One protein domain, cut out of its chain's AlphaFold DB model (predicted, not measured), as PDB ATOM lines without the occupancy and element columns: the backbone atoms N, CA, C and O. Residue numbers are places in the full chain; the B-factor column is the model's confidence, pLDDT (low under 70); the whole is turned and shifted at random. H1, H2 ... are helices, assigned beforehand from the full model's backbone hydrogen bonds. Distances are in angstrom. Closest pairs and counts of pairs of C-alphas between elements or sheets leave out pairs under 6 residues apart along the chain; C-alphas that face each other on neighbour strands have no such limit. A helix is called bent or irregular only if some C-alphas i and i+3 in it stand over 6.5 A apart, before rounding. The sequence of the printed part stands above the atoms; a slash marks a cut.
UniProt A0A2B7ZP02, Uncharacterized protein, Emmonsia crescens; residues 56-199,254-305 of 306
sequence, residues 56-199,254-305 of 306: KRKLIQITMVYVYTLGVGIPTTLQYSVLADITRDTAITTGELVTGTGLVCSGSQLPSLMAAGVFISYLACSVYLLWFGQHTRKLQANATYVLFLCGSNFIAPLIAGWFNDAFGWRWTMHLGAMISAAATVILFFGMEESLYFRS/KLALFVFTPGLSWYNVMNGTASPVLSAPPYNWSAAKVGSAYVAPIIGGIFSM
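Overview. This is residues 56 to 199 and 254 to 305 of the 306 residues of an uncharacterized protein of Emmonsia crescens (UniProt A0A2B7ZP02). The bent helix H4 folds back on itself as a narrow V, and the long helix H1 lies between its arms, H4a and H4b. H6 and H7 pack on H4a, H5 packs on the last residues of H1, and the bent helix H3 runs past H1 as a loose L; residues 254 to 262 stick out. The printed part has 196 residues with seven named helices, H1 to H7 in chain order, and no named strand; the class is all helix. The whole is compact, with a radius of gyration of the C-alphas of 18.3 A, and elongated, spanning 61 by 38 by 29 A.

Arrangement. H4, residues 138 to 190, was assigned as one helix by its hydrogen bonds but is bent, with C-alphas 166 and 169 9.3 A apart; its arms are H4a, residues 138 to 166, and H4b, residues 169 to 190. They touch (Asn 164 and Thr 172, closest C-alphas 5.7 A) and run opposite ways at a shallow tilt of 34.7 degrees, only just short of steep. H1, residues 56 to 81, touches H4b (Pro 75 and Gly 176, 4.2 A) and H4a (Leu 78 and Ala 156, 4.8 A). H5, residues 262 to 278, touches H1 with residues 271 to 275 alone (Ser 275 to Ser 81, 5.4 A). H1, H4a and H5 form a bundle, helices set side by side. H6, residues 287 to 292, touches H4a (Ala 288 to Gly 161, 3.8 A) and makes a helical hairpin with H5. H7, residues 295 to 303, touches H4a (Ile 298 to Gly 151, 6.2 A) at a shallow tilt of 15 degrees, opposite ways. H2, residues 83 to 90, touches H5 (Ala 84 to Pro 276, 5.4 A). H3, residues 94 to 133, assigned as one helix by its hydrogen bonds, is bent, with C-alphas 115 and 118 6.8 A apart; H3a, residues 94 to 115, and H3b, residues 118 to 133, are about perpendicular at 77 degrees. H3a touches H2 (Thr 94 to Thr 87, 6.2 A). H3b is close to but not clearly touching H1 (Leu 123 to Val 65, 7.0 A). Every O i to N i+4 pair is within hydrogen-bond range in H2, H3b, H4b, H6 and H7, against 18 of 22 in H1, 15 of 18 in H3a, 19 of 25 in H4a and 11 of 13 in H5.

Along the chain. H4a is 42.4 A long from first to last C-alpha, H1 37.7 A, H4b 31.5 A and H3a 29.7 A. H1 begins at C-alpha 56 (58.508, 55.340, 47.860), and H7 ends at C-alpha 303 (32.442, 62.998, 38.188). H5 is irregular, with C-alphas 272 and 275 7.4 A apart, and H1 only just, with C-alphas 76 and 79 6.9 A apart.

Size, cuts and confidence. The C-alphas of Ser 199 and Pro 282, the two farthest apart, are 63.4 A from each other. Residues 200 to 253 are not printed, and C-alphas 199 and 254 across this cut are 30.3 A apart. Of the links printed whole, none is long. The mean pLDDT of the printed part is 71.0, with 74 residues under 70, among them 100 to 146.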
ATOM      1  N   LYS A  56      58.338  56.385  48.884       76.56
ATOM      2  CA  LYS A  56      58.508  55.340  47.860       76.56
ATOM      3  C   LYS A  56      57.878  54.016  48.303       76.56
ATOM      4  O   LYS A  56      57.069  53.479  47.557       76.56
ATOM      5  N   ARG A  57      58.170  53.553  49.527       79.50
ATOM      6  CA  ARG A  57      57.577  52.333  50.111       79.50
ATOM      7  C   ARG A  57      56.049  52.451  50.194       79.50
ATOM      8  O   ARG A  57      55.338  51.596  49.683       79.50
ATOM      9  N   LYS A  58      55.543  53.588  50.693       73.50
ATOM     10  CA  LYS A  58      54.099  53.898  50.721       73.50
ATOM     11  C   LYS A  58      53.455  53.885  49.327       73.50
ATOM     12  O   LYS A  58      52.355  53.365  49.190       73.50
ATOM     13  N   LEU A  59      54.119  54.428  48.300       78.25
ATOM     14  CA  LEU A  59      53.590  54.406  46.931       78.25
ATOM     15  C   LEU A  59      53.557  52.989  46.348       78.25
ATOM     16  O   LEU A  59      52.539  52.620  45.781       78.25
ATOM     17  N   ILE A  60      54.617  52.192  46.529       79.94
ATOM     18  CA  ILE A  60      54.669  50.791  46.073       79.94
ATOM     19  C   ILE A  60      53.510  49.992  46.682       79.94
ATOM     20  O   ILE A  60      52.760  49.363  45.942       79.94
ATOM     21  N   GLN A  61      53.299  50.104  47.996       74.94
ATOM     22  CA  GLN A  61      52.185  49.461  48.702       74.94
ATOM     23  C   GLN A  61      50.812  49.867  48.136       74.94
ATOM     24  O   GLN A  61      49.981  49.012  47.832       74.94
ATOM     25  N   ILE A  62      50.587  51.167  47.902       75.81
ATOM     26  CA  ILE A  62      49.355  51.674  47.271       75.81
ATOM     27  C   ILE A  62      49.188  51.117  45.843       75.81
ATOM     28  O   ILE A  62      48.093  50.705  45.464       75.81
ATOM     29  N   THR A  63      50.265  51.054  45.055       81.75
ATOM     30  CA  THR A  63      50.237  50.473  43.706       81.75
ATOM     31  C   THR A  63      49.932  48.974  43.736       81.75
ATOM     32  O   THR A  63      49.145  48.525  42.907       81.75
ATOM     33  N   MET A  64      50.470  48.204  44.690       78.88
ATOM     34  CA  MET A  64      50.147  46.776  44.832       78.88
ATOM     35  C   MET A  64      48.667  46.557  45.169       78.88
ATOM     36  O   MET A  64      48.036  45.680  44.579       78.88
ATOM     37  N   VAL A  65      48.075  47.400  46.027       76.19
ATOM     38  CA  VAL A  65      46.623  47.385  46.285       76.19
ATOM     39  C   VAL A  65      45.835  47.614  44.990       76.19
ATOM     40  O   VAL A  65      44.914  46.852  44.706       76.19
ATOM     41  N   TYR A  66      46.215  48.586  44.150       80.50
ATOM     42  CA  TYR A  66      45.537  48.807  42.865       80.50
ATOM     43  C   TYR A  66      45.733  47.652  41.871       80.50
ATOM     44  O   TYR A  66      44.771  47.267  41.208       80.50
ATOM     45  N   VAL A  67      46.928  47.056  41.787       84.12
ATOM     46  CA  VAL A  67      47.181  45.869  40.945       84.12
ATOM     47  C   VAL A  67      46.296  44.698  41.375       84.12
ATOM     48  O   VAL A  67      45.698  44.051  40.518       84.12
ATOM     49  N   TYR A  68      46.140  44.465  42.682       79.00
ATOM     50  CA  TYR A  68      45.209  43.470  43.213       79.00
ATOM     51  C   TYR A  68      43.752  43.787  42.847       79.00
ATOM     52  O   TYR A  68      43.053  42.938  42.292       79.00
ATOM     53  N   THR A  69      43.297  45.022  43.088       77.25
ATOM     54  CA  THR A  69      41.919  45.442  42.790       77.25
ATOM     55  C   THR A  69      41.576  45.308  41.301       77.25
ATOM     56  O   THR A  69      40.485  44.844  40.971       77.25
ATOM     57  N   LEU A  70      42.499  45.654  40.397       82.56
ATOM     58  CA  LEU A  70      42.326  45.442  38.955       82.56
ATOM     59  C   LEU A  70      42.377  43.948  38.590       82.56
ATOM     60  O   LEU A  70      41.509  43.467  37.866       82.56
ATOM     61  N   GLY A  71      43.371  43.216  39.102       81.00
ATOM     62  CA  GLY A  71      43.638  41.815  38.769       81.00
ATOM     63  C   GLY A  71      42.558  40.829  39.218       81.00
ATOM     64  O   GLY A  71      42.375  39.800  38.571       81.00
ATOM     65  N   VAL A  72      41.817  41.153  40.281       76.06
ATOM     66  CA  VAL A  72      40.641  40.390  40.737       76.06
ATOM     67  C   VAL A  72      39.342  40.962  40.159       76.06
ATOM     68  O   VAL A  72      38.488  40.202  39.692       76.06
ATOM     69  N   GLY A  73      39.183  42.290  40.154       76.19
ATOM     70  CA  GLY A  73      37.951  42.955  39.718       76.19
ATOM     71  C   GLY A  73      37.652  42.764  38.232       76.19
ATOM     72  O   GLY A  73      36.514  42.452  37.874       76.19
ATOM     73  N   ILE A  74      38.672  42.861  37.367       84.31
ATOM     74  CA  ILE A  74      38.489  42.693  35.920       84.31
ATOM     75  C   ILE A  74      37.990  41.272  35.595       84.31
ATOM     76  O   ILE A  74      36.878  41.163  35.084       84.31
ATOM     77  N   PRO A  75      38.696  40.169  35.923       82.81
ATOM     78  CA  PRO A  75      38.275  38.829  35.499       82.81
ATOM     79  C   PRO A  75      36.929  38.382  36.085       82.81
ATOM     80  O   PRO A  75      36.186  37.668  35.418       82.81
ATOM     81  N   THR A  76      36.584  38.844  37.294       78.50
ATOM     82  CA  THR A  76      35.294  38.540  37.941       78.50
ATOM     83  C   THR A  76      34.104  39.133  37.179       78.50
ATOM     84  O   THR A  76      33.027  38.540  37.151       78.50
ATOM     85  N   THR A  77      34.287  40.296  36.547       80.94
ATOM     86  CA  THR A  77      33.199  41.089  35.948       80.94
ATOM     87  C   THR A  77      33.167  41.027  34.418       80.94
ATOM     88  O   THR A  77      32.124  41.231  33.802       80.94
ATOM     89  N   LEU A  78      34.283  40.640  33.797       84.94
ATOM     90  CA  LEU A  78      34.465  40.447  32.356       84.94
ATOM     91  C   LEU A  78      33.371  39.549  31.727       84.94
ATOM     92  O   LEU A  78      32.859  39.854  30.650       84.94
ATOM     93  N   GLN A  79      32.936  38.499  32.433       83.38
ATOM     94  CA  GLN A  79      31.888  37.569  31.980       83.38
ATOM     95  C   GLN A  79      30.505  38.215  31.741       83.38
ATOM     96  O   GLN A  79      29.754  37.745  30.884       83.38
ATOM     97  N   TYR A  80      30.155  39.306  32.439       83.19
ATOM     98  CA  TYR A  80      28.797  39.870  32.397       83.19
ATOM     99  C   TYR A  80      28.393  40.421  31.028       83.19
ATOM    100  O   TYR A  80      27.217  40.362  30.675       83.19
ATOM    101  N   SER A  81      29.337  40.925  30.223       85.94
ATOM    102  CA  SER A  81      29.010  41.428  28.879       85.94
ATOM    103  C   SER A  81      28.662  40.308  27.893       85.94
ATOM    104  O   SER A  81      27.983  40.560  26.897       85.94
ATOM    105  N   VAL A  82      29.122  39.085  28.165       86.50
ATOM    106  CA  VAL A  82      29.197  37.971  27.203       86.50
ATOM    107  C   VAL A  82      28.158  36.874  27.494       86.50
ATOM    108  O   VAL A  82      27.976  35.944  26.711       86.50
ATOM    109  N   LEU A  83      27.421  37.013  28.598       86.38
ATOM    110  CA  LEU A  83      26.407  36.071  29.084       86.38
ATOM    111  C   LEU A  83      25.409  35.620  28.000       86.38
ATOM    112  O   LEU A  83      25.101  34.433  27.905       86.38
ATOM    113  N   ALA A  84      24.939  36.543  27.154       85.19
ATOM    114  CA  ALA A  84      24.009  36.227  26.071       85.19
ATOM    115  C   ALA A  84      24.603  35.303  24.991       85.19
ATOM    116  O   ALA A  84      23.897  34.426  24.499       85.19
ATOM    117  N   ASP A  85      25.883  35.459  24.642       85.94
ATOM    118  CA  ASP A  85      26.539  34.618  23.631       85.94
ATOM    119  C   ASP A  85      26.874  33.229  24.184       85.94
ATOM    120  O   ASP A  85      26.711  32.230  23.488       85.94
ATOM    121  N   ILE A  86      27.212  33.136  25.475       85.69
ATOM    122  CA  ILE A  86      27.348  31.844  26.163       85.69
ATOM    123  C   ILE A  86      26.006  31.094  26.150       85.69
ATOM    124  O   ILE A  86      25.977  29.911  25.810       85.69
ATOM    125  N   THR A  87      24.884  31.757  26.462       86.25
ATOM    126  CA  THR A  87      23.546  31.138  26.376       86.25
ATOM    127  C   THR A  87      23.190  30.709  24.948       86.25
ATOM    128  O   THR A  87      22.629  29.627  24.775       86.25
ATOM    129  N   ARG A  88      23.533  31.505  23.922       84.06
ATOM    130  CA  ARG A  88      23.309  31.152  22.505       84.06
ATOM    131  C   ARG A  88      24.059  29.876  22.101       84.06
ATOM    132  O   ARG A  88      23.466  29.025  21.447       84.06
ATOM    133  N   ASP A  89      25.314  29.729  22.525       87.06
ATOM    134  CA  ASP A  89      26.174  28.600  22.137       87.06
ATOM    135  C   ASP A  89      25.969  27.331  22.982       87.06
ATOM    136  O   ASP A  89      26.134  26.219  22.480       87.06
ATOM    137  N   THR A  90      25.650  27.469  24.274       84.50
ATOM    138  CA  THR A  90      25.602  26.334  25.225       84.50
ATOM    139  C   THR A  90      24.192  25.851  25.558       84.50
ATOM    140  O   THR A  90      24.051  24.827  26.224       84.50
ATOM    141  N   ALA A  91      23.156  26.583  25.135       81.69
ATOM    142  CA  ALA A  91      21.753  26.386  25.515       81.69
ATOM    143  C   ALA A  91      21.455  26.456  27.036       81.69
ATOM    144  O   ALA A  91      20.332  26.171  27.450       81.69
ATOM    145  N   ILE A  92      22.419  26.880  27.865       83.19
ATOM    146  CA  ILE A  92      22.222  27.139  29.301       83.19
ATOM    147  C   ILE A  92      21.388  28.410  29.466       83.19
ATOM    148  O   ILE A  92      21.682  29.435  28.838       83.19
ATOM    149  N   THR A  93      20.360  28.381  30.319       83.56
ATOM    150  CA  THR A  93      19.480  29.545  30.475       83.56
ATOM    151  C   THR A  93      20.224  30.730  31.090       83.56
ATOM    152  O   THR A  93      21.090  30.575  31.955       83.56
ATOM    153  N   THR A  94      19.862  31.953  30.690       76.75
ATOM    154  CA  THR A  94      20.436  33.171  31.289       76.75
ATOM    155  C   THR A  94      20.182  33.238  32.794       76.75
ATOM    156  O   THR A  94      21.028  33.745  33.522       76.75
ATOM    157  N   GLY A  95      19.062  32.686  33.273       75.38
ATOM    158  CA  GLY A  95      18.762  32.552  34.699       75.38
ATOM    159  C   GLY A  95      19.797  31.699  35.430       75.38
ATOM    160  O   GLY A  95      20.406  32.177  36.380       75.38
ATOM    161  N   GLU A  96      20.065  30.479  34.954       79.62
ATOM    162  CA  GLU A  96      21.093  29.600  35.534       79.62
ATOM    163  C   GLU A  96      22.491  30.213  35.454       79.62
ATOM    164  O   GLU A  96      23.265  30.086  36.401       79.62
ATOM    165  N   LEU A  97      22.812  30.911  34.362       78.38
ATOM    166  CA  LEU A  97      24.120  31.533  34.180       78.38
ATOM    167  C   LEU A  97      24.303  32.743  35.119       78.38
ATOM    168  O   LEU A  97      25.344  32.861  35.758       78.38
ATOM    169  N   VAL A  98      23.268  33.571  35.314       74.19
ATOM    170  CA  VAL A  98      23.253  34.654  36.318       74.19
ATOM    171  C   VAL A  98      23.257  34.101  37.746       74.19
ATOM    172  O   VAL A  98      23.973  34.633  38.592       74.19
ATOM    173  N   THR A  99      22.516  33.028  38.042       71.44
ATOM    174  CA  THR A  99      22.536  32.366  39.357       71.44
ATOM    175  C   THR A  99      23.896  31.730  39.636       71.44
ATOM    176  O   THR A  99      24.416  31.887  40.737       71.44
ATOM    177  N   GLY A 100      24.514  31.085  38.645       67.75
ATOM    178  CA  GLY A 100      25.872  30.554  38.717       67.75
ATOM    179  C   GLY A 100      26.898  31.657  38.964       67.75
ATOM    180  O   GLY A 100      27.698  31.549  39.889       67.75
ATOM    181  N   THR A 101      26.825  32.772  38.231       66.25
ATOM    182  CA  THR A 101      27.674  33.943  38.488       66.25
ATOM    183  C   THR A 101      27.395  34.573  39.860       66.25
ATOM    184  O   THR A 101      28.330  34.972  40.544       66.25
ATOM    185  N   GLY A 102      26.143  34.613  40.321       59.91
ATOM    186  CA  GLY A 102      25.777  35.068  41.667       59.91
ATOM    187  C   GLY A 102      26.322  34.161  42.776       59.91
ATOM    188  O   GLY A 102      26.797  34.657  43.796       59.91
ATOM    189  N   LEU A 103      26.328  32.843  42.556       57.12
ATOM    190  CA  LEU A 103      26.963  31.843  43.420       57.12
ATOM    191  C   LEU A 103      28.493  31.908  43.363       57.12
ATOM    192  O   LEU A 103      29.139  31.635  44.368       57.12
ATOM    193  N   VAL A 104      29.093  32.335  42.251       57.81
ATOM    194  CA  VAL A 104      30.518  32.699  42.191       57.81
ATOM    195  C   VAL A 104      30.747  33.954  43.046       57.81
ATOM    196  O   VAL A 104      31.446  33.876  44.048       57.81
ATOM    197  N   CYS A 105      30.032  35.053  42.806       49.66
ATOM    198  CA  CYS A 105      30.136  36.297  43.586       49.66
ATOM    199  C   CYS A 105      29.663  36.225  45.057       49.66
ATOM    200  O   CYS A 105      29.762  37.228  45.765       49.66
ATOM    201  N   SER A 106      29.152  35.078  45.514       49.00
ATOM    202  CA  SER A 106      28.776  34.820  46.918       49.00
ATOM    203  C   SER A 106      29.561  33.661  47.545       49.00
ATOM    204  O   SER A 106      29.755  33.627  48.757       49.00
ATOM    205  N   GLY A 107      29.999  32.697  46.732       41.66
ATOM    206  CA  GLY A 107      30.570  31.417  47.151       41.66
ATOM    207  C   GLY A 107      31.978  31.150  46.620       41.66
ATOM    208  O   GLY A 107      32.746  30.500  47.321       41.66
ATOM    209  N   SER A 108      32.394  31.712  45.475       44.50
ATOM    210  CA  SER A 108      33.820  31.755  45.096       44.50
ATOM    211  C   SER A 108      34.600  32.794  45.902       44.50
ATOM    212  O   SER A 108      35.833  32.723  45.953       44.50
ATOM    213  N   GLN A 109      33.910  33.695  46.610       44.16
ATOM    214  CA  GLN A 109      34.483  34.374  47.766       44.16
ATOM    215  C   GLN A 109      35.068  33.358  48.750       44.16
ATOM    216  O   GLN A 109      36.122  33.640  49.273       44.16
ATOM    217  N   LEU A 110      34.490  32.174  48.996       37.62
ATOM    218  CA  LEU A 110      34.966  31.312  50.088       37.62
ATOM    219  C   LEU A 110      36.335  30.631  49.822       37.62
ATOM    220  O   LEU A 110      37.203  30.727  50.686       37.62
ATOM    221  N   PRO A 111      36.620  30.033  48.644       40.66
ATOM    222  CA  PRO A 111      37.963  29.548  48.310       40.66
ATOM    223  C   PRO A 111      38.973  30.685  48.135       40.66
ATOM    224  O   PRO A 111      40.121  30.556  48.563       40.66
ATOM    225  N   SER A 112      38.550  31.825  47.567       42.62
ATOM    226  CA  SER A 112      39.411  33.009  47.522       42.62
ATOM    227  C   SER A 112      39.622  33.624  48.908       42.62
ATOM    228  O   SER A 112      40.703  34.121  49.139       42.62
ATOM    229  N   LEU A 113      38.709  33.488  49.875       39.53
ATOM    230  CA  LEU A 113      38.866  33.863  51.292       39.53
ATOM    231  C   LEU A 113      39.756  32.887  52.070       39.53
ATOM    232  O   LEU A 113      40.226  33.245  53.144       39.53
ATOM    233  N   MET A 114      40.009  31.676  51.563       36.78
ATOM    234  CA  MET A 114      41.010  30.776  52.145       36.78
ATOM    235  C   MET A 114      42.401  31.042  51.561       36.78
ATOM    236  O   MET A 114      43.350  31.215  52.320       36.78
ATOM    237  N   ALA A 115      42.526  31.186  50.236       41.28
ATOM    238  CA  ALA A 115      43.790  31.580  49.597       41.28
ATOM    239  C   ALA A 115      44.200  33.032  49.933       41.28
ATOM    240  O   ALA A 115      45.379  33.334  50.109       41.28
ATOM    241  N   ALA A 116      43.221  33.923  50.084       40.09
ATOM    242  CA  ALA A 116      43.365  35.299  50.538       40.09
ATOM    243  C   ALA A 116      42.913  35.490  51.996       40.09
ATOM    244  O   ALA A 116      42.687  36.620  52.404       40.09
ATOM    245  N   GLY A 117      42.828  34.440  52.822       37.62
ATOM    246  CA  GLY A 117      42.654  34.626  54.277       37.62
ATOM    247  C   GLY A 117      43.848  35.377  54.873       37.62
ATOM    248  O   GLY A 117      43.704  36.248  55.727       37.62
ATOM    249  N   VAL A 118      45.013  35.102  54.284       41.09
ATOM    250  CA  VAL A 118      46.214  35.935  54.277       41.09
ATOM    251  C   VAL A 118      45.867  37.284  53.608       41.09
ATOM    252  O   VAL A 118      45.560  38.254  54.301       41.09
ATOM    253  N   PHE A 119      45.829  37.361  52.271       39.69
ATOM    254  CA  PHE A 119      45.799  38.619  51.494       39.69
ATOM    255  C   PHE A 119      44.654  39.623  51.764       39.69
ATOM    256  O   PHE A 119      44.867  40.814  51.570       39.69
ATOM    257  N   ILE A 120      43.462  39.218  52.211       41.88
ATOM    258  CA  ILE A 120      42.349  40.120  52.578       41.88
ATOM    259  C   ILE A 120      42.562  40.694  53.977       41.88
ATOM    260  O   ILE A 120      42.245  41.864  54.194       41.88
ATOM    261  N   SER A 121      43.164  39.930  54.894       38.25
ATOM    262  CA  SER A 121      43.652  40.482  56.159       38.25
ATOM    263  C   SER A 121      44.736  41.532  55.883       38.25
ATOM    264  O   SER A 121      44.645  42.636  56.415       38.25
ATOM    265  N   TYR A 122      45.659  41.279  54.940       47.00
ATOM    266  CA  TYR A 122      46.582  42.322  54.459       47.00
ATOM    267  C   TYR A 122      45.856  43.477  53.775       47.00
ATOM    268  O   TYR A 122      46.173  44.610  54.087       47.00
ATOM    269  N   LEU A 123      44.891  43.272  52.875       47.06
ATOM    270  CA  LEU A 123      44.261  44.396  52.169       47.06
ATOM    271  C   LEU A 123      43.458  45.288  53.123       47.06
ATOM    272  O   LEU A 123      43.588  46.511  53.076       47.06
ATOM    273  N   ALA A 124      42.674  44.686  54.021       43.09
ATOM    274  CA  ALA A 124      41.947  45.405  55.056       43.09
ATOM    275  C   ALA A 124      42.917  46.119  56.006       43.09
ATOM    276  O   ALA A 124      42.748  47.312  56.246       43.09
ATOM    277  N   CYS A 125      43.969  45.440  56.479       43.28
ATOM    278  CA  CYS A 125      44.971  46.034  57.362       43.28
ATOM    279  C   CYS A 125      45.779  47.137  56.660       43.28
ATOM    280  O   CYS A 125      45.898  48.220  57.206       43.28
ATOM    281  N   SER A 126      46.246  46.947  55.427       48.81
ATOM    282  CA  SER A 126      46.976  47.942  54.629       48.81
ATOM    283  C   SER A 126      46.122  49.174  54.329       48.81
ATOM    284  O   SER A 126      46.605  50.295  54.483       48.81
ATOM    285  N   VAL A 127      44.842  49.006  53.970       51.59
ATOM    286  CA  VAL A 127      43.908  50.136  53.825       51.59
ATOM    287  C   VAL A 127      43.714  50.841  55.172       51.59
ATOM    288  O   VAL A 127      43.804  52.064  55.223       51.59
ATOM    289  N   TYR A 128      43.538  50.107  56.274       50.12
ATOM    290  CA  TYR A 128      43.363  50.665  57.624       50.12
ATOM    291  C   TYR A 128      44.632  51.384  58.142       50.12
ATOM    292  O   TYR A 128      44.553  52.479  58.696       50.12
ATOM    293  N   LEU A 129      45.822  50.839  57.889       48.06
ATOM    294  CA  LEU A 129      47.122  51.413  58.251       48.06
ATOM    295  C   LEU A 129      47.442  52.660  57.411       48.06
ATOM    296  O   LEU A 129      47.923  53.657  57.954       48.06
ATOM    297  N   LEU A 130      47.102  52.669  56.117       52.72
ATOM    298  CA  LEU A 130      47.160  53.875  55.281       52.72
ATOM    299  C   LEU A 130      46.135  54.936  55.732       52.72
ATOM    300  O   LEU A 130      46.447  56.129  55.716       52.72
ATOM    301  N   TRP A 131      44.948  54.514  56.183       46.75
ATOM    302  CA  TRP A 131      43.865  55.374  56.681       46.75
ATOM    303  C   TRP A 131      44.227  56.082  57.997       46.75
ATOM    304  O   TRP A 131      43.969  57.283  58.145       46.75
ATOM    305  N   PHE A 132      44.897  55.387  58.924       44.81
ATOM    306  CA  PHE A 132      45.478  56.008  60.121       44.81
ATOM    307  C   PHE A 132      46.733  56.835  59.803       44.81
ATOM    308  O   PHE A 132      46.912  57.912  60.372       44.81
ATOM    309  N   GLY A 133      47.569  56.395  58.856       45.78
ATOM    310  CA  GLY A 133      48.841  57.046  58.531       45.78
ATOM    311  C   GLY A 133      48.779  58.331  57.708       45.78
ATOM    312  O   GLY A 133      49.812  58.973  57.510       45.78
ATOM    313  N   GLN A 134      47.602  58.739  57.232       45.34
ATOM    314  CA  GLN A 134      47.417  59.980  56.474       45.34
ATOM    315  C   GLN A 134      46.308  60.851  57.067       45.34
ATOM    316  O   GLN A 134      45.284  61.109  56.428       45.34
ATOM    317  N   HIS A 135      46.530  61.366  58.282       47.81
ATOM    318  CA  HIS A 135      45.513  62.131  59.014       47.81
ATOM    319  C   HIS A 135      44.945  63.343  58.235       47.81
ATOM    320  O   HIS A 135      43.805  63.741  58.470       47.81
ATOM    321  N   THR A 136      45.696  63.881  57.267       37.41
ATOM    322  CA  THR A 136      45.346  65.051  56.438       37.41
ATOM    323  C   THR A 136      44.947  64.748  54.984       37.41
ATOM    324  O   THR A 136      44.674  65.688  54.242       37.41
ATOM    325  N   ARG A 137      44.890  63.480  54.534       48.62
ATOM    326  CA  ARG A 137      44.527  63.126  53.132       48.62
ATOM    327  C   ARG A 137      43.447  62.049  52.994       48.62
ATOM    328  O   ARG A 137      43.246  61.510  51.905       48.62
ATOM    329  N   LYS A 138      42.724  61.771  54.084       47.69
ATOM    330  CA  LYS A 138      41.731  60.686  54.196       47.69
ATOM    331  C   LYS A 138      40.694  60.669  53.062       47.69
ATOM    332  O   LYS A 138      40.293  59.596  52.639       47.69
ATOM    333  N   LEU A 139      40.281  61.831  52.545       46.16
ATOM    334  CA  LEU A 139      39.276  61.910  51.478       46.16
ATOM    335  C   LEU A 139      39.826  61.478  50.106       46.16
ATOM    336  O   LEU A 139      39.215  60.653  49.435       46.16
ATOM    337  N   GLN A 140      41.000  61.984  49.707       54.62
ATOM    338  CA  GLN A 140      41.562  61.736  48.371       54.62
ATOM    339  C   GLN A 140      42.040  60.290  48.193       54.62
ATOM    340  O   GLN A 140      41.715  59.669  47.188       54.62
ATOM    341  N   ALA A 141      42.753  59.725  49.174       56.84
ATOM    342  CA  ALA A 141      43.241  58.344  49.080       56.84
ATOM    343  C   ALA A 141      42.087  57.326  49.001       56.84
ATOM    344  O   ALA A 141      42.133  56.394  48.192       56.84
ATOM    345  N   ASN A 142      41.021  57.546  49.781       55.53
ATOM    346  CA  ASN A 142      39.815  56.721  49.739       55.53
ATOM    347  C   ASN A 142      39.078  56.877  48.399       55.53
ATOM    348  O   ASN A 142      38.681  55.871  47.814       55.53
ATOM    349  N   ALA A 143      38.946  58.102  47.875       61.38
ATOM    350  CA  ALA A 143      38.341  58.346  46.565       61.38
ATOM    351  C   ALA A 143      39.110  57.640  45.433       61.38
ATOM    352  O   ALA A 143      38.497  56.972  44.606       61.38
ATOM    353  N   THR A 144      40.450  57.692  45.427       68.81
ATOM    354  CA  THR A 144      41.254  56.972  44.426       68.81
ATOM    355  C   THR A 144      41.129  55.451  44.569       68.81
ATOM    356  O   THR A 144      41.015  54.762  43.564       68.81
ATOM    357  N   TYR A 145      41.075  54.896  45.785       63.09
ATOM    358  CA  TYR A 145      40.800  53.460  45.955       63.09
ATOM    359  C   TYR A 145      39.424  53.060  45.396       63.09
ATOM    360  O   TYR A 145      39.321  52.091  44.642       63.09
ATOM    361  N   VAL A 146      38.383  53.848  45.682       66.50
ATOM    362  CA  VAL A 146      37.036  53.632  45.132       66.50
ATOM    363  C   VAL A 146      37.012  53.803  43.604       66.50
ATOM    364  O   VAL A 146      36.285  53.068  42.940       66.50
ATOM    365  N   LEU A 147      37.852  54.670  43.017       70.94
ATOM    366  CA  LEU A 147      38.025  54.767  41.558       70.94
ATOM    367  C   LEU A 147      38.520  53.462  40.947       70.94
ATOM    368  O   LEU A 147      37.949  53.011  39.963       70.94
ATOM    369  N   PHE A 148      39.569  52.855  41.504       74.75
ATOM    370  CA  PHE A 148      40.105  51.605  40.961       74.75
ATOM    371  C   PHE A 148      39.155  50.425  41.203       74.75
ATOM    372  O   PHE A 148      39.032  49.571  40.329       74.75
ATOM    373  N   LEU A 149      38.436  50.413  42.332       70.69
ATOM    374  CA  LEU A 149      37.419  49.408  42.657       70.69
ATOM    375  C   LEU A 149      36.206  49.471  41.715       70.69
ATOM    376  O   LEU A 149      35.842  48.475  41.101       70.69
ATOM    377  N   CYS A 150      35.574  50.639  41.579       69.12
ATOM    378  CA  CYS A 150      34.432  50.812  40.682       69.12
ATOM    379  C   CYS A 150      34.872  50.779  39.211       69.12
ATOM    380  O   CYS A 150      34.204  50.184  38.371       69.12
ATOM    381  N   GLY A 151      36.018  51.379  38.891       75.19
ATOM    382  CA  GLY A 151      36.571  51.438  37.542       75.19
ATOM    383  C   GLY A 151      36.884  50.060  36.964       75.19
ATOM    384  O   GLY A 151      36.469  49.795  35.838       75.19
ATOM    385  N   SER A 152      37.532  49.160  37.720       78.50
ATOM    386  CA  SER A 152      37.792  47.777  37.270       78.50
ATOM    387  C   SER A 152      36.498  47.041  36.916       78.50
ATOM    388  O   SER A 152      36.403  46.396  35.872       78.50
ATOM    389  N   ASN A 153      35.490  47.228  37.761       77.06
ATOM    390  CA  ASN A 153      34.178  46.606  37.700       77.06
ATOM    391  C   ASN A 153      33.312  47.056  36.510       77.06
ATOM    392  O   ASN A 153      32.408  46.315  36.121       77.06
ATOM    393  N   PHE A 154      33.563  48.244  35.950       81.75
ATOM    394  CA  PHE A 154      32.842  48.780  34.788       81.75
ATOM    395  C   PHE A 154      33.658  48.731  33.486       81.75
ATOM    396  O   PHE A 154      33.091  48.546  32.409       81.75
ATOM    397  N   ILE A 155      34.989  48.859  33.554       87.25
ATOM    398  CA  ILE A 155      35.859  48.808  32.369       87.25
ATOM    399  C   ILE A 155      35.980  47.388  31.801       87.25
ATOM    400  O   ILE A 155      36.175  47.216  30.599       87.25
ATOM    401  N   ALA A 156      35.837  46.361  32.641       87.38
ATOM    402  CA  ALA A 156      35.968  44.975  32.220       87.38
ATOM    403  C   ALA A 156      34.823  44.497  31.309       87.38
ATOM    404  O   ALA A 156      35.149  43.995  30.235       87.38
ATOM    405  N   PRO A 157      33.523  44.708  31.619       87.56
ATOM    406  CA  PRO A 157      32.445  44.466  30.658       87.56
ATOM    407  C   PRO A 157      32.611  45.241  29.341       87.56
ATOM    408  O   PRO A 157      32.346  44.696  28.272       87.56
ATOM    409  N   LEU A 158      33.098  46.488  29.399       90.38
ATOM    410  CA  LEU A 158      33.366  47.296  28.207       90.38
ATOM    411  C   LEU A 158      34.421  46.637  27.305       90.38
ATOM    412  O   LEU A 158      34.155  46.408  26.127       90.38
ATOM    413  N   ILE A 159      35.590  46.284  27.848       90.69
ATOM    414  CA  ILE A 159      36.658  45.611  27.088       90.69
ATOM    415  C   ILE A 159      36.196  44.225  26.611       90.69
ATOM    416  O   ILE A 159      36.431  43.868  25.456       90.69
ATOM    417  N   ALA A 160      35.497  43.468  27.464       88.56
ATOM    418  CA  ALA A 160      34.966  42.145  27.147       88.56
ATOM    419  C   ALA A 160      34.046  42.167  25.927       88.56
ATOM    420  O   ALA A 160      34.188  41.319  25.053       88.56
ATOM    421  N   GLY A 161      33.135  43.141  25.841       89.19
ATOM    422  CA  GLY A 161      32.189  43.247  24.735       89.19
ATOM    423  C   GLY A 161      32.875  43.389  23.375       89.19
ATOM    424  O   GLY A 161      32.583  42.638  22.449       89.19
ATOM    425  N   TRP A 162      33.830  44.317  23.264       91.69
ATOM    426  CA  TRP A 162      34.581  44.541  22.022       91.69
ATOM    427  C   TRP A 162      35.539  43.392  21.688       91.69
ATOM    428  O   TRP A 162      35.715  43.058  20.519       91.69
ATOM    429  N   PHE A 163      36.143  42.765  22.700       93.00
ATOM    430  CA  PHE A 163      37.025  41.614  22.504       93.00
ATOM    431  C   PHE A 163      36.247  40.355  22.080       93.00
ATOM    432  O   PHE A 163      36.709  39.604  21.221       93.00
ATOM    433  N   ASN A 164      35.039  40.161  22.616       91.81
ATOM    434  CA  ASN A 164      34.136  39.076  22.247       91.81
ATOM    435  C   ASN A 164      33.666  39.179  20.793       91.81
ATOM    436  O   ASN A 164      33.751  38.190  20.071       91.81
ATOM    437  N   ASP A 165      33.245  40.363  20.341       89.31
ATOM    438  CA  ASP A 165      32.811  40.565  18.951       89.31
ATOM    439  C   ASP A 165      33.958  40.299  17.935       89.31
ATOM    440  O   ASP A 165      33.686  40.053  16.760       89.31
ATOM    441  N   ALA A 166      35.229  40.303  18.373       91.38
ATOM    442  CA  ALA A 166      36.408  40.019  17.542       91.38
ATOM    443  C   ALA A 166      36.951  38.572  17.648       91.38
ATOM    444  O   ALA A 166      37.374  38.009  16.638       91.38
ATOM    445  N   PHE A 167      36.974  37.973  18.847       90.19
ATOM    446  CA  PHE A 167      37.626  36.675  19.116       90.19
ATOM    447  C   PHE A 167      36.700  35.604  19.725       90.19
ATOM    448  O   PHE A 167      37.110  34.453  19.900       90.19
ATOM    449  N   GLY A 168      35.455  35.957  20.044       90.00
ATOM    450  CA  GLY A 168      34.465  35.082  20.668       90.00
ATOM    451  C   GLY A 168      34.649  34.880  22.178       90.00
ATOM    452  O   GLY A 168      35.698  35.149  22.780       90.00
ATOM    453  N   TRP A 169      33.600  34.361  22.815       87.81
ATOM    454  CA  TRP A 169      33.484  34.322  24.275       87.81
ATOM    455  C   TRP A 169      34.555  33.465  24.958       87.81
ATOM    456  O   TRP A 169      35.023  33.789  26.048       87.81
ATOM    457  N   ARG A 170      35.012  32.400  24.291       89.62
ATOM    458  CA  ARG A 170      36.033  31.475  24.811       89.62
ATOM    459  C   ARG A 170      37.373  32.180  25.027       89.62
ATOM    460  O   ARG A 170      37.954  32.085  26.104       89.62
ATOM    461  N   TRP A 171      37.824  32.956  24.039       90.94
ATOM    462  CA  TRP A 171      39.020  33.795  24.168       90.94
ATOM    463  C   TRP A 171      38.836  34.902  25.202       90.94
ATOM    464  O   TRP A 171      39.769  35.221  25.934       90.94
ATOM    465  N   THR A 172      37.625  35.443  25.305       89.62
ATOM    466  CA  THR A 172      37.266  36.475  26.287       89.62
ATOM    467  C   THR A 172      37.432  35.958  27.728       89.62
ATOM    468  O   THR A 172      38.017  36.641  28.567       89.62
ATOM    469  N   MET A 173      37.079  34.696  28.004       87.94
ATOM    470  CA  MET A 173      37.374  34.043  29.293       87.94
ATOM    471  C   MET A 173      38.882  33.809  29.516       87.94
ATOM    472  O   MET A 173      39.385  34.025  30.621       87.94
ATOM    473  N   HIS A 174      39.632  33.423  28.475       88.56
ATOM    474  CA  HIS A 174      41.093  33.288  28.567       88.56
ATOM    475  C   HIS A 174      41.796  34.628  28.843       88.56
ATOM    476  O   HIS A 174      42.771  34.651  29.592       88.56
ATOM    477  N   LEU A 175      41.285  35.750  28.321       89.06
ATOM    478  CA  LEU A 175      41.781  37.095  28.634       89.06
ATOM    479  C   LEU A 175      41.679  37.398  30.137       89.06
ATOM    480  O   LEU A 175      42.655  37.850  30.735       89.06
ATOM    481  N   GLY A 176      40.544  37.074  30.767       86.38
ATOM    482  CA  GLY A 176      40.384  37.186  32.219       86.38
ATOM    483  C   GLY A 176      41.402  36.345  32.994       86.38
ATOM    484  O   GLY A 176      42.040  36.847  33.917       86.38
ATOM    485  N   ALA A 177      41.618  35.094  32.577       83.75
ATOM    486  CA  ALA A 177      42.597  34.201  33.201       83.75
ATOM    487  C   ALA A 177      44.056  34.680  33.038       83.75
ATOM    488  O   ALA A 177      44.863  34.516  33.950       83.75
ATOM    489  N   MET A 178      44.406  35.305  31.908       89.44
ATOM    490  CA  MET A 178      45.735  35.897  31.708       89.44
ATOM    491  C   MET A 178      45.954  37.124  32.604       89.44
ATOM    492  O   MET A 178      47.035  37.280  33.170       89.44
ATOM    493  N   ILE A 179      44.928  37.967  32.779       88.38
ATOM    494  CA  ILE A 179      44.988  39.150  33.649       88.38
ATOM    495  C   ILE A 179      45.138  38.744  35.123       88.38
ATOM    496  O   ILE A 179      45.999  39.298  35.810       88.38
ATOM    497  N   SER A 180      44.376  37.755  35.606       83.31
ATOM    498  CA  SER A 180      44.536  37.259  36.982       83.31
ATOM    499  C   SER A 180      45.886  36.574  37.195       83.31
ATOM    500  O   SER A 180      46.534  36.829  38.207       83.31
ATOM    501  N   ALA A 181      46.362  35.759  36.248       82.69
ATOM    502  CA  ALA A 181      47.676  35.120  36.345       82.69
ATOM    503  C   ALA A 181      48.820  36.148  36.403       82.69
ATOM    504  O   ALA A 181      49.698  36.042  37.261       82.69
ATOM    505  N   ALA A 182      48.786  37.177  35.549       88.94
ATOM    506  CA  ALA A 182      49.767  38.261  35.568       88.94
ATOM    507  C   ALA A 182      49.730  39.043  36.892       88.94
ATOM    508  O   ALA A 182      50.782  39.299  37.479       88.94
ATOM    509  N   ALA A 183      48.536  39.366  37.401       84.44
ATOM    510  CA  ALA A 183      48.386  40.020  38.697       84.44
ATOM    511  C   ALA A 183      48.939  39.157  39.843       84.44
ATOM    512  O   ALA A 183      49.699  39.667  40.659       84.44
ATOM    513  N   THR A 184      48.653  37.851  39.870       80.06
ATOM    514  CA  THR A 184      49.209  36.922  40.870       80.06
ATOM    515  C   THR A 184      50.739  36.918  40.859       80.06
ATOM    516  O   THR A 184      51.345  36.990  41.924       80.06
ATOM    517  N   VAL A 185      51.381  36.902  39.684       84.62
ATOM    518  CA  VAL A 185      52.852  36.970  39.578       84.62
ATOM    519  C   VAL A 185      53.392  38.308  40.096       84.62
ATOM    520  O   VAL A 185      54.356  38.319  40.860       84.62
ATOM    521  N   ILE A 186      52.767  39.432  39.730       85.75
ATOM    522  CA  ILE A 186      53.189  40.765  40.194       85.75
ATOM    523  C   ILE A 186      53.049  40.884  41.715       85.75
ATOM    524  O   ILE A 186      53.954  41.394  42.368       85.75
ATOM    525  N   LEU A 187      51.953  40.390  42.292       79.12
ATOM    526  CA  LEU A 187      51.722  40.430  43.736       79.12
ATOM    527  C   LEU A 187      52.659  39.482  44.492       79.12
ATOM    528  O   LEU A 187      53.167  39.864  45.538       79.12
ATOM    529  N   PHE A 188      52.946  38.291  43.955       79.69
ATOM    530  CA  PHE A 188      53.853  37.325  44.582       79.69
ATOM    531  C   PHE A 188      55.284  37.863  44.744       79.69
ATOM    532  O   PHE A 188      55.910  37.627  45.772       79.69
ATOM    533  N   PHE A 189      55.800  38.603  43.756       80.62
ATOM    534  CA  PHE A 189      57.140  39.205  43.831       80.62
ATOM    535  C   PHE A 189      57.155  40.646  44.366       80.62
ATOM    536  O   PHE A 189      58.200  41.114  44.813       80.62
ATOM    537  N   GLY A 190      56.035  41.371  44.277       72.81
ATOM    538  CA  GLY A 190      55.942  42.798  44.605       72.81
ATOM    539  C   GLY A 190      55.323  43.124  45.966       72.81
ATOM    540  O   GLY A 190      55.472  44.255  46.429       72.81
ATOM    541  N   MET A 191      54.633  42.177  46.612       67.75
ATOM    542  CA  MET A 191      54.039  42.382  47.933       67.75
ATOM    543  C   MET A 191      55.015  41.967  49.037       67.75
ATOM    544  O   MET A 191      55.194  40.789  49.326       67.75
ATOM    545  N   GLU A 192      55.639  42.958  49.670       69.12
ATOM    546  CA  GLU A 192      56.330  42.775  50.949       69.12
ATOM    547  C   GLU A 192      55.304  42.682  52.100       69.12
ATOM    548  O   GLU A 192      54.272  43.363  52.087       69.12
ATOM    549  N   GLU A 193      55.612  41.865  53.107       56.59
ATOM    550  CA  GLU A 193      54.841  41.719  54.348       56.59
ATOM    551  C   GLU A 193      54.614  43.083  55.031       56.59
ATOM    552  O   GLU A 193      55.563  43.739  55.462       56.59
ATOM    553  N   SER A 194      53.353  43.525  55.129       58.59
ATOM    554  CA  SER A 194      52.983  44.867  55.623       58.59
ATOM    555  C   SER A 194      52.411  44.883  57.052       58.59
ATOM    556  O   SER A 194      51.965  45.928  57.538       58.59
ATOM    557  N   LEU A 195      52.396  43.730  57.731       57.78
ATOM    558  CA  LEU A 195      51.706  43.529  59.005       57.78
ATOM    559  C   LEU A 195      52.562  43.979  60.201       57.78
ATOM    560  O   LEU A 195      53.355  43.214  60.745       57.78
ATOM    561  N   TYR A 196      52.361  45.220  60.650       57.88
ATOM    562  CA  TYR A 196      52.994  45.745  61.863       57.88
ATOM    563  C   TYR A 196      52.067  45.615  63.083       57.88
ATOM    564  O   TYR A 196      51.046  46.301  63.193       57.88
ATOM    565  N   PHE A 197      52.435  44.748  64.031       55.06
ATOM    566  CA  PHE A 197      51.705  44.563  65.286       55.06
ATOM    567  C   PHE A 197      51.968  45.720  66.258       55.06
ATOM    568  O   PHE A 197      53.013  45.785  66.903       55.06
ATOM    569  N   ARG A 198      50.984  46.609  66.425       48.16
ATOM    570  CA  ARG A 198      50.995  47.618  67.493       48.16
ATOM    571  C   ARG A 198      50.531  47.011  68.812       48.16
ATOM    572  O   ARG A 198      49.388  46.575  68.918       48.16
ATOM    573  N   SER A 199      51.359  47.106  69.848       44.78
ATOM    574  CA  SER A 199      50.889  47.036  71.232       44.78
ATOM    575  C   SER A 199      50.143  48.332  71.577       44.78
ATOM    576  O   SER A 199      50.726  49.278  72.110       44.78
ATOM    577  N   LYS A 254      21.401  55.039  63.205       50.75
ATOM    578  CA  LYS A 254      22.503  54.059  63.191       50.75
ATOM    579  C   LYS A 254      22.045  52.691  62.677       50.75
ATOM    580  O   LYS A 254      22.811  52.002  62.017       50.75
ATOM    581  N   LEU A 255      20.781  52.340  62.914       48.09
ATOM    582  CA  LEU A 255      20.098  51.156  62.385       48.09
ATOM    583  C   LEU A 255      19.603  51.342  60.943       48.09
ATOM    584  O   LEU A 255      18.755  50.578  60.480       48.09
ATOM    585  N   ALA A 256      20.138  52.329  60.218       47.06
ATOM    586  CA  ALA A 256      19.935  52.501  58.790       47.06
ATOM    587  C   ALA A 256      20.649  51.382  58.004       47.06
ATOM    588  O   ALA A 256      21.599  51.601  57.258       47.06
ATOM    589  N   LEU A 257      20.097  50.169  58.121       44.22
ATOM    590  CA  LEU A 257      20.307  49.014  57.241       44.22
ATOM    591  C   LEU A 257      20.059  49.385  55.762       44.22
ATOM    592  O   LEU A 257      20.558  48.738  54.850       44.22
ATOM    593  N   PHE A 258      19.298  50.466  55.560       43.03
ATOM    594  CA  PHE A 258      19.085  51.186  54.313       43.03
ATOM    595  C   PHE A 258      19.652  52.623  54.367       43.03
ATOM    596  O   PHE A 258      18.997  53.569  53.926       43.03
ATOM    597  N   VAL A 259      20.920  52.810  54.770       44.91
ATOM    598  CA  VAL A 259      21.764  53.750  54.005       44.91
ATOM    599  C   VAL A 259      21.918  53.119  52.630       44.91
ATOM    600  O   VAL A 259      22.841  52.353  52.349       44.91
ATOM    601  N   PHE A 260      20.902  53.383  51.814       41.72
ATOM    602  CA  PHE A 260      20.779  52.950  50.442       41.72
ATOM    603  C   PHE A 260      22.118  53.231  49.765       41.72
ATOM    604  O   PHE A 260      22.522  54.382  49.616       41.72
ATOM    605  N   THR A 261      22.822  52.166  49.389       45.31
ATOM    606  CA  THR A 261      23.926  52.244  48.437       45.31
ATOM    607  C   THR A 261      23.323  51.847  47.091       45.31
ATOM    608  O   THR A 261      23.532  50.709  46.663       45.31
ATOM    609  N   PRO A 262      22.524  52.730  46.436       50.50
ATOM    610  CA  PRO A 262      21.874  52.409  45.166       50.50
ATOM    611  C   PRO A 262      22.899  51.918  44.159       50.50
ATOM    612  O   PRO A 262      22.622  50.985  43.423       50.50
ATOM    613  N   GLY A 263      24.106  52.496  44.191       55.09
ATOM    614  CA  GLY A 263      25.219  52.093  43.348       55.09
ATOM    615  C   GLY A 263      25.483  50.589  43.368       55.09
ATOM    616  O   GLY A 263      25.579  50.011  42.298       55.09
ATOM    617  N   LEU A 264      25.550  49.931  44.533       53.38
ATOM    618  CA  LEU A 264      25.972  48.525  44.610       53.38
ATOM    619  C   LEU A 264      24.840  47.535  44.288       53.38
ATOM    620  O   LEU A 264      25.072  46.523  43.628       53.38
ATOM    621  N   SER A 265      23.603  47.829  44.699       61.16
ATOM    622  CA  SER A 265      22.447  47.006  44.316       61.16
ATOM    623  C   SER A 265      22.112  47.170  42.832       61.16
ATOM    624  O   SER A 265      21.926  46.176  42.132       61.16
ATOM    625  N   TRP A 266      22.122  48.405  42.321       67.50
ATOM    626  CA  TRP A 266      21.924  48.701  40.902       67.50
ATOM    627  C   TRP A 266      23.064  48.167  40.029       67.50
ATOM    628  O   TRP A 266      22.807  47.705  38.924       67.50
ATOM    629  N   TYR A 267      24.302  48.154  40.533       68.38
ATOM    630  CA  TYR A 267      25.450  47.514  39.886       68.38
ATOM    631  C   TYR A 267      25.216  46.018  39.649       68.38
ATOM    632  O   TYR A 267      25.346  45.547  38.521       68.38
ATOM    633  N   ASN A 268      24.793  45.282  40.682       71.25
ATOM    634  CA  ASN A 268      24.498  43.854  40.555       71.25
ATOM    635  C   ASN A 268      23.325  43.592  39.595       71.25
ATOM    636  O   ASN A 268      23.391  42.665  38.787       71.25
ATOM    637  N   VAL A 269      22.282  44.433  39.632       75.81
ATOM    638  CA  VAL A 269      21.169  44.376  38.667       75.81
ATOM    639  C   VAL A 269      21.672  44.624  37.243       75.81
ATOM    640  O   VAL A 269      21.379  43.827  36.356       75.81
ATOM    641  N   MET A 270      22.458  45.678  37.014       79.12
ATOM    642  CA  MET A 270      23.026  46.016  35.705       79.12
ATOM    643  C   MET A 270      23.877  44.866  35.155       79.12
ATOM    644  O   MET A 270      23.634  44.418  34.039       79.12
ATOM    645  N   ASN A 271      24.791  44.322  35.956       79.75
ATOM    646  CA  ASN A 271      25.640  43.196  35.567       79.75
ATOM    647  C   ASN A 271      24.846  41.930  35.215       79.75
ATOM    648  O   ASN A 271      25.124  41.287  34.204       79.75
ATOM    649  N   GLY A 272      23.845  41.575  36.026       75.69
ATOM    650  CA  GLY A 272      23.016  40.393  35.783       75.69
ATOM    651  C   GLY A 272      22.035  40.542  34.614       75.69
ATOM    652  O   GLY A 272      21.630  39.538  34.037       75.69
ATOM    653  N   THR A 273      21.638  41.768  34.250       83.69
ATOM    654  CA  THR A 273      20.532  41.996  33.298       83.69
ATOM    655  C   THR A 273      20.924  42.682  31.992       83.69
ATOM    656  O   THR A 273      20.242  42.458  30.996       83.69
ATOM    657  N   ALA A 274      22.019  43.449  31.927       85.25
ATOM    658  CA  ALA A 274      22.374  44.211  30.726       85.25
ATOM    659  C   ALA A 274      22.579  43.309  29.498       85.25
ATOM    660  O   ALA A 274      21.963  43.552  28.463       85.25
ATOM    661  N   SER A 275      23.381  42.240  29.608       85.31
ATOM    662  CA  SER A 275      23.601  41.319  28.482       85.31
ATOM    663  C   SER A 275      22.322  40.560  28.091       85.31
ATOM    664  O   SER A 275      21.939  40.665  26.924       85.31
ATOM    665  N   PRO A 276      21.575  39.906  29.008       84.56
ATOM    666  CA  PRO A 276      20.309  39.252  28.658       84.56
ATOM    667  C   PRO A 276      19.235  40.175  28.058       84.56
ATOM    668  O   PRO A 276      18.600  39.799  27.078       84.56
ATOM    669  N   VAL A 277      19.023  41.374  28.616       87.56
ATOM    670  CA  VAL A 277      17.927  42.274  28.205       87.56
ATOM    671  C   VAL A 277      18.230  42.972  26.879       87.56
ATOM    672  O   VAL A 277      17.360  43.051  26.015       87.56
ATOM    673  N   LEU A 278      19.455  43.467  26.689       88.44
ATOM    674  CA  LEU A 278      19.822  44.230  25.491       88.44
ATOM    675  C   LEU A 278      20.116  43.320  24.286       88.44
ATOM    676  O   LEU A 278      19.929  43.732  23.143       88.44
ATOM    677  N   SER A 279      20.535  42.073  24.524       86.31
ATOM    678  CA  SER A 279      20.772  41.083  23.459       86.31
ATOM    679  C   SER A 279      19.497  40.366  22.996       86.31
ATOM    680  O   SER A 279      19.535  39.658  21.987       86.31
ATOM    681  N   ALA A 280      18.384  40.533  23.718       84.50
ATOM    682  CA  ALA A 280      17.075  39.996  23.363       84.50
ATOM    683  C   ALA A 280      16.304  40.926  22.396       84.50
ATOM    684  O   ALA A 280      16.607  42.122  22.294       84.50
ATOM    685  N   PRO A 281      15.271  40.415  21.697       85.25
ATOM    686  CA  PRO A 281      14.329  41.255  20.964       85.25
ATOM    687  C   PRO A 281      13.612  42.245  21.907       85.25
ATOM    688  O   PRO A 281      13.248  41.859  23.017       85.25
ATOM    689  N   PRO A 282      13.362  43.502  21.489       87.94
ATOM    690  CA  PRO A 282      13.553  44.043  20.140       87.94
ATOM    691  C   PRO A 282      14.969  44.572  19.850       87.94
ATOM    692  O   PRO A 282      15.254  44.921  18.707       87.94
ATOM    693  N   TYR A 283      15.843  44.671  20.855       85.62
ATOM    694  CA  TYR A 283      17.103  45.412  20.755       85.62
ATOM    695  C   TYR A 283      18.192  44.667  19.976       85.62
ATOM    696  O   TYR A 283      18.852  45.285  19.139       85.62
ATOM    697  N   ASN A 284      18.356  43.358  20.204       87.50
ATOM    698  CA  ASN A 284      19.320  42.495  19.503       87.50
ATOM    699  C   ASN A 284      20.754  43.076  19.452       87.50
ATOM    700  O   ASN A 284      21.401  43.102  18.402       87.50
ATOM    701  N   TRP A 285      21.251  43.602  20.574       90.50
ATOM    702  CA  TRP A 285      22.612  44.137  20.663       90.50
ATOM    703  C   TRP A 285      23.671  43.021  20.595       90.50
ATOM    704  O   TRP A 285      23.427  41.884  21.001       90.50
ATOM    705  N   SER A 286      24.851  43.358  20.061       88.44
ATOM    706  CA  SER A 286      26.065  42.537  20.179       88.44
ATOM    707  C   SER A 286      26.775  42.830  21.501       88.44
ATOM    708  O   SER A 286      26.478  43.843  22.152       88.44
ATOM    709  N   ALA A 287      27.737  41.992  21.897       86.62
ATOM    710  CA  ALA A 287      28.416  42.162  23.174       86.62
ATOM    711  C   ALA A 287      29.155  43.509  23.257       86.62
ATOM    712  O   ALA A 287      29.128  44.129  24.316       86.62
ATOM    713  N   ALA A 288      29.715  44.042  22.162       88.00
ATOM    714  CA  ALA A 288      30.329  45.378  22.157       88.00
ATOM    715  C   ALA A 288      29.335  46.509  22.484       88.00
ATOM    716  O   ALA A 288      29.668  47.453  23.209       88.00
ATOM    717  N   LYS A 289      28.089  46.414  22.001       87.81
ATOM    718  CA  LYS A 289      27.028  47.388  22.316       87.81
ATOM    719  C   LYS A 289      26.570  47.269  23.772       87.81
ATOM    720  O   LYS A 289      26.381  48.291  24.424       87.81
ATOM    721  N   VAL A 290      26.464  46.046  24.297       88.12
ATOM    722  CA  VAL A 290      26.201  45.797  25.728       88.12
ATOM    723  C   VAL A 290      27.329  46.369  26.592       88.12
ATOM    724  O   VAL A 290      27.061  47.141  27.509       88.12
ATOM    725  N   GLY A 291      28.588  46.072  26.260       86.00
ATOM    726  CA  GLY A 291      29.775  46.609  26.929       86.00
ATOM    727  C   GLY A 291      29.806  48.141  26.937       86.00
ATOM    728  O   GLY A 291      30.178  48.759  27.932       86.00
ATOM    729  N   SER A 292      29.319  48.775  25.868       89.06
ATOM    730  CA  SER A 292      29.231  50.237  25.757       89.06
ATOM    731  C   SER A 292      28.242  50.881  26.744       89.06
ATOM    732  O   SER A 292      28.417  52.048  27.093       89.06
ATOM    733  N   ALA A 293      27.254  50.144  27.273       87.31
ATOM    734  CA  ALA A 293      26.356  50.654  28.318       87.31
ATOM    735  C   ALA A 293      27.099  50.985  29.631       87.31
ATOM    736  O   ALA A 293      26.690  51.878  30.376       87.31
ATOM    737  N   TYR A 294      28.236  50.329  29.881       85.88
ATOM    738  CA  TYR A 294      29.064  50.537  31.071       85.88
ATOM    739  C   TYR A 294      29.930  51.808  31.016       85.88
ATOM    740  O   TYR A 294      30.531  52.185  32.019       85.88
ATOM    741  N   VAL A 295      29.942  52.544  29.897       87.12
ATOM    742  CA  VAL A 295      30.614  53.855  29.809       87.12
ATOM    743  C   VAL A 295      29.954  54.891  30.731       87.12
ATOM    744  O   VAL A 295      30.648  55.693  31.355       87.12
ATOM    745  N   ALA A 296      28.626  54.852  30.883       83.62
ATOM    746  CA  ALA A 296      27.889  55.792  31.730       83.62
ATOM    747  C   ALA A 296      28.307  55.746  33.220       83.62
ATOM    748  O   ALA A 296      28.635  56.804  33.764       83.62
ATOM    749  N   PRO A 297      28.369  54.579  33.900       77.00
ATOM    750  CA  PRO A 297      28.859  54.517  35.275       77.00
ATOM    751  C   PRO A 297      30.364  54.800  35.423       77.00
ATOM    752  O   PRO A 297      30.755  55.311  36.471       77.00
ATOM    753  N   ILE A 298      31.204  54.568  34.401       79.31
ATOM    754  CA  ILE A 298      32.613  55.020  34.420       79.31
ATOM    755  C   ILE A 298      32.669  56.551  34.502       79.31
ATOM    756  O   ILE A 298      33.342  57.103  35.371       79.31
ATOM    757  N   ILE A 299      31.917  57.237  33.635       82.94
ATOM    758  CA  ILE A 299      31.828  58.703  33.625       82.94
ATOM    759  C   ILE A 299      31.268  59.216  34.961       82.94
ATOM    760  O   ILE A 299      31.853  60.116  35.561       82.94
ATOM    761  N   GLY A 300      30.189  58.611  35.473       74.25
ATOM    762  CA  GLY A 300      29.625  58.952  36.784       74.25
ATOM    763  C   GLY A 300      30.618  58.767  37.939       74.25
ATOM    764  O   GLY A 300      30.696  59.620  38.821       74.25
ATOM    765  N   GLY A 301      31.429  57.706  37.903       69.25
ATOM    766  CA  GLY A 301      32.498  57.464  38.873       69.25
ATOM    767  C   GLY A 301      33.591  58.537  38.848       69.25
ATOM    768  O   GLY A 301      34.042  58.956  39.908       69.25
ATOM    769  N   ILE A 302      33.965  59.031  37.663       74.25
ATOM    770  CA  ILE A 302      34.934  60.132  37.508       74.25
ATOM    771  C   ILE A 302      34.351  61.451  38.038       74.25
ATOM    772  O   ILE A 302      35.016  62.151  38.799       74.25
ATOM    773  N   PHE A 303      33.102  61.781  37.691       72.56
ATOM    774  CA  PHE A 303      32.442  62.998  38.188       72.56
ATOM    775  C   PHE A 303      32.198  62.980  39.702       72.56
ATOM    776  O   PHE A 303      32.212  64.037  40.320       72.56
ATOM    777  N   SER A 304      32.049  61.804  40.319       64.19
ATOM    778  CA  SER A 304      31.911  61.644  41.774       64.19
ATOM    779  C   SER A 304      33.172  62.016  42.584       64.19
ATOM    780  O   SER A 304      33.169  61.855  43.806       64.19
ATOM    781  N   MET A 305      34.260  62.443  41.934       59.44
ATOM    782  CA  MET A 305      35.555  62.754  42.563       59.44
ATOM    783  C   MET A 305      35.958  64.228  42.447       59.44
ATOM    784  O   MET A 305      37.034  64.593  42.928       59.44
TER     785      MET A 305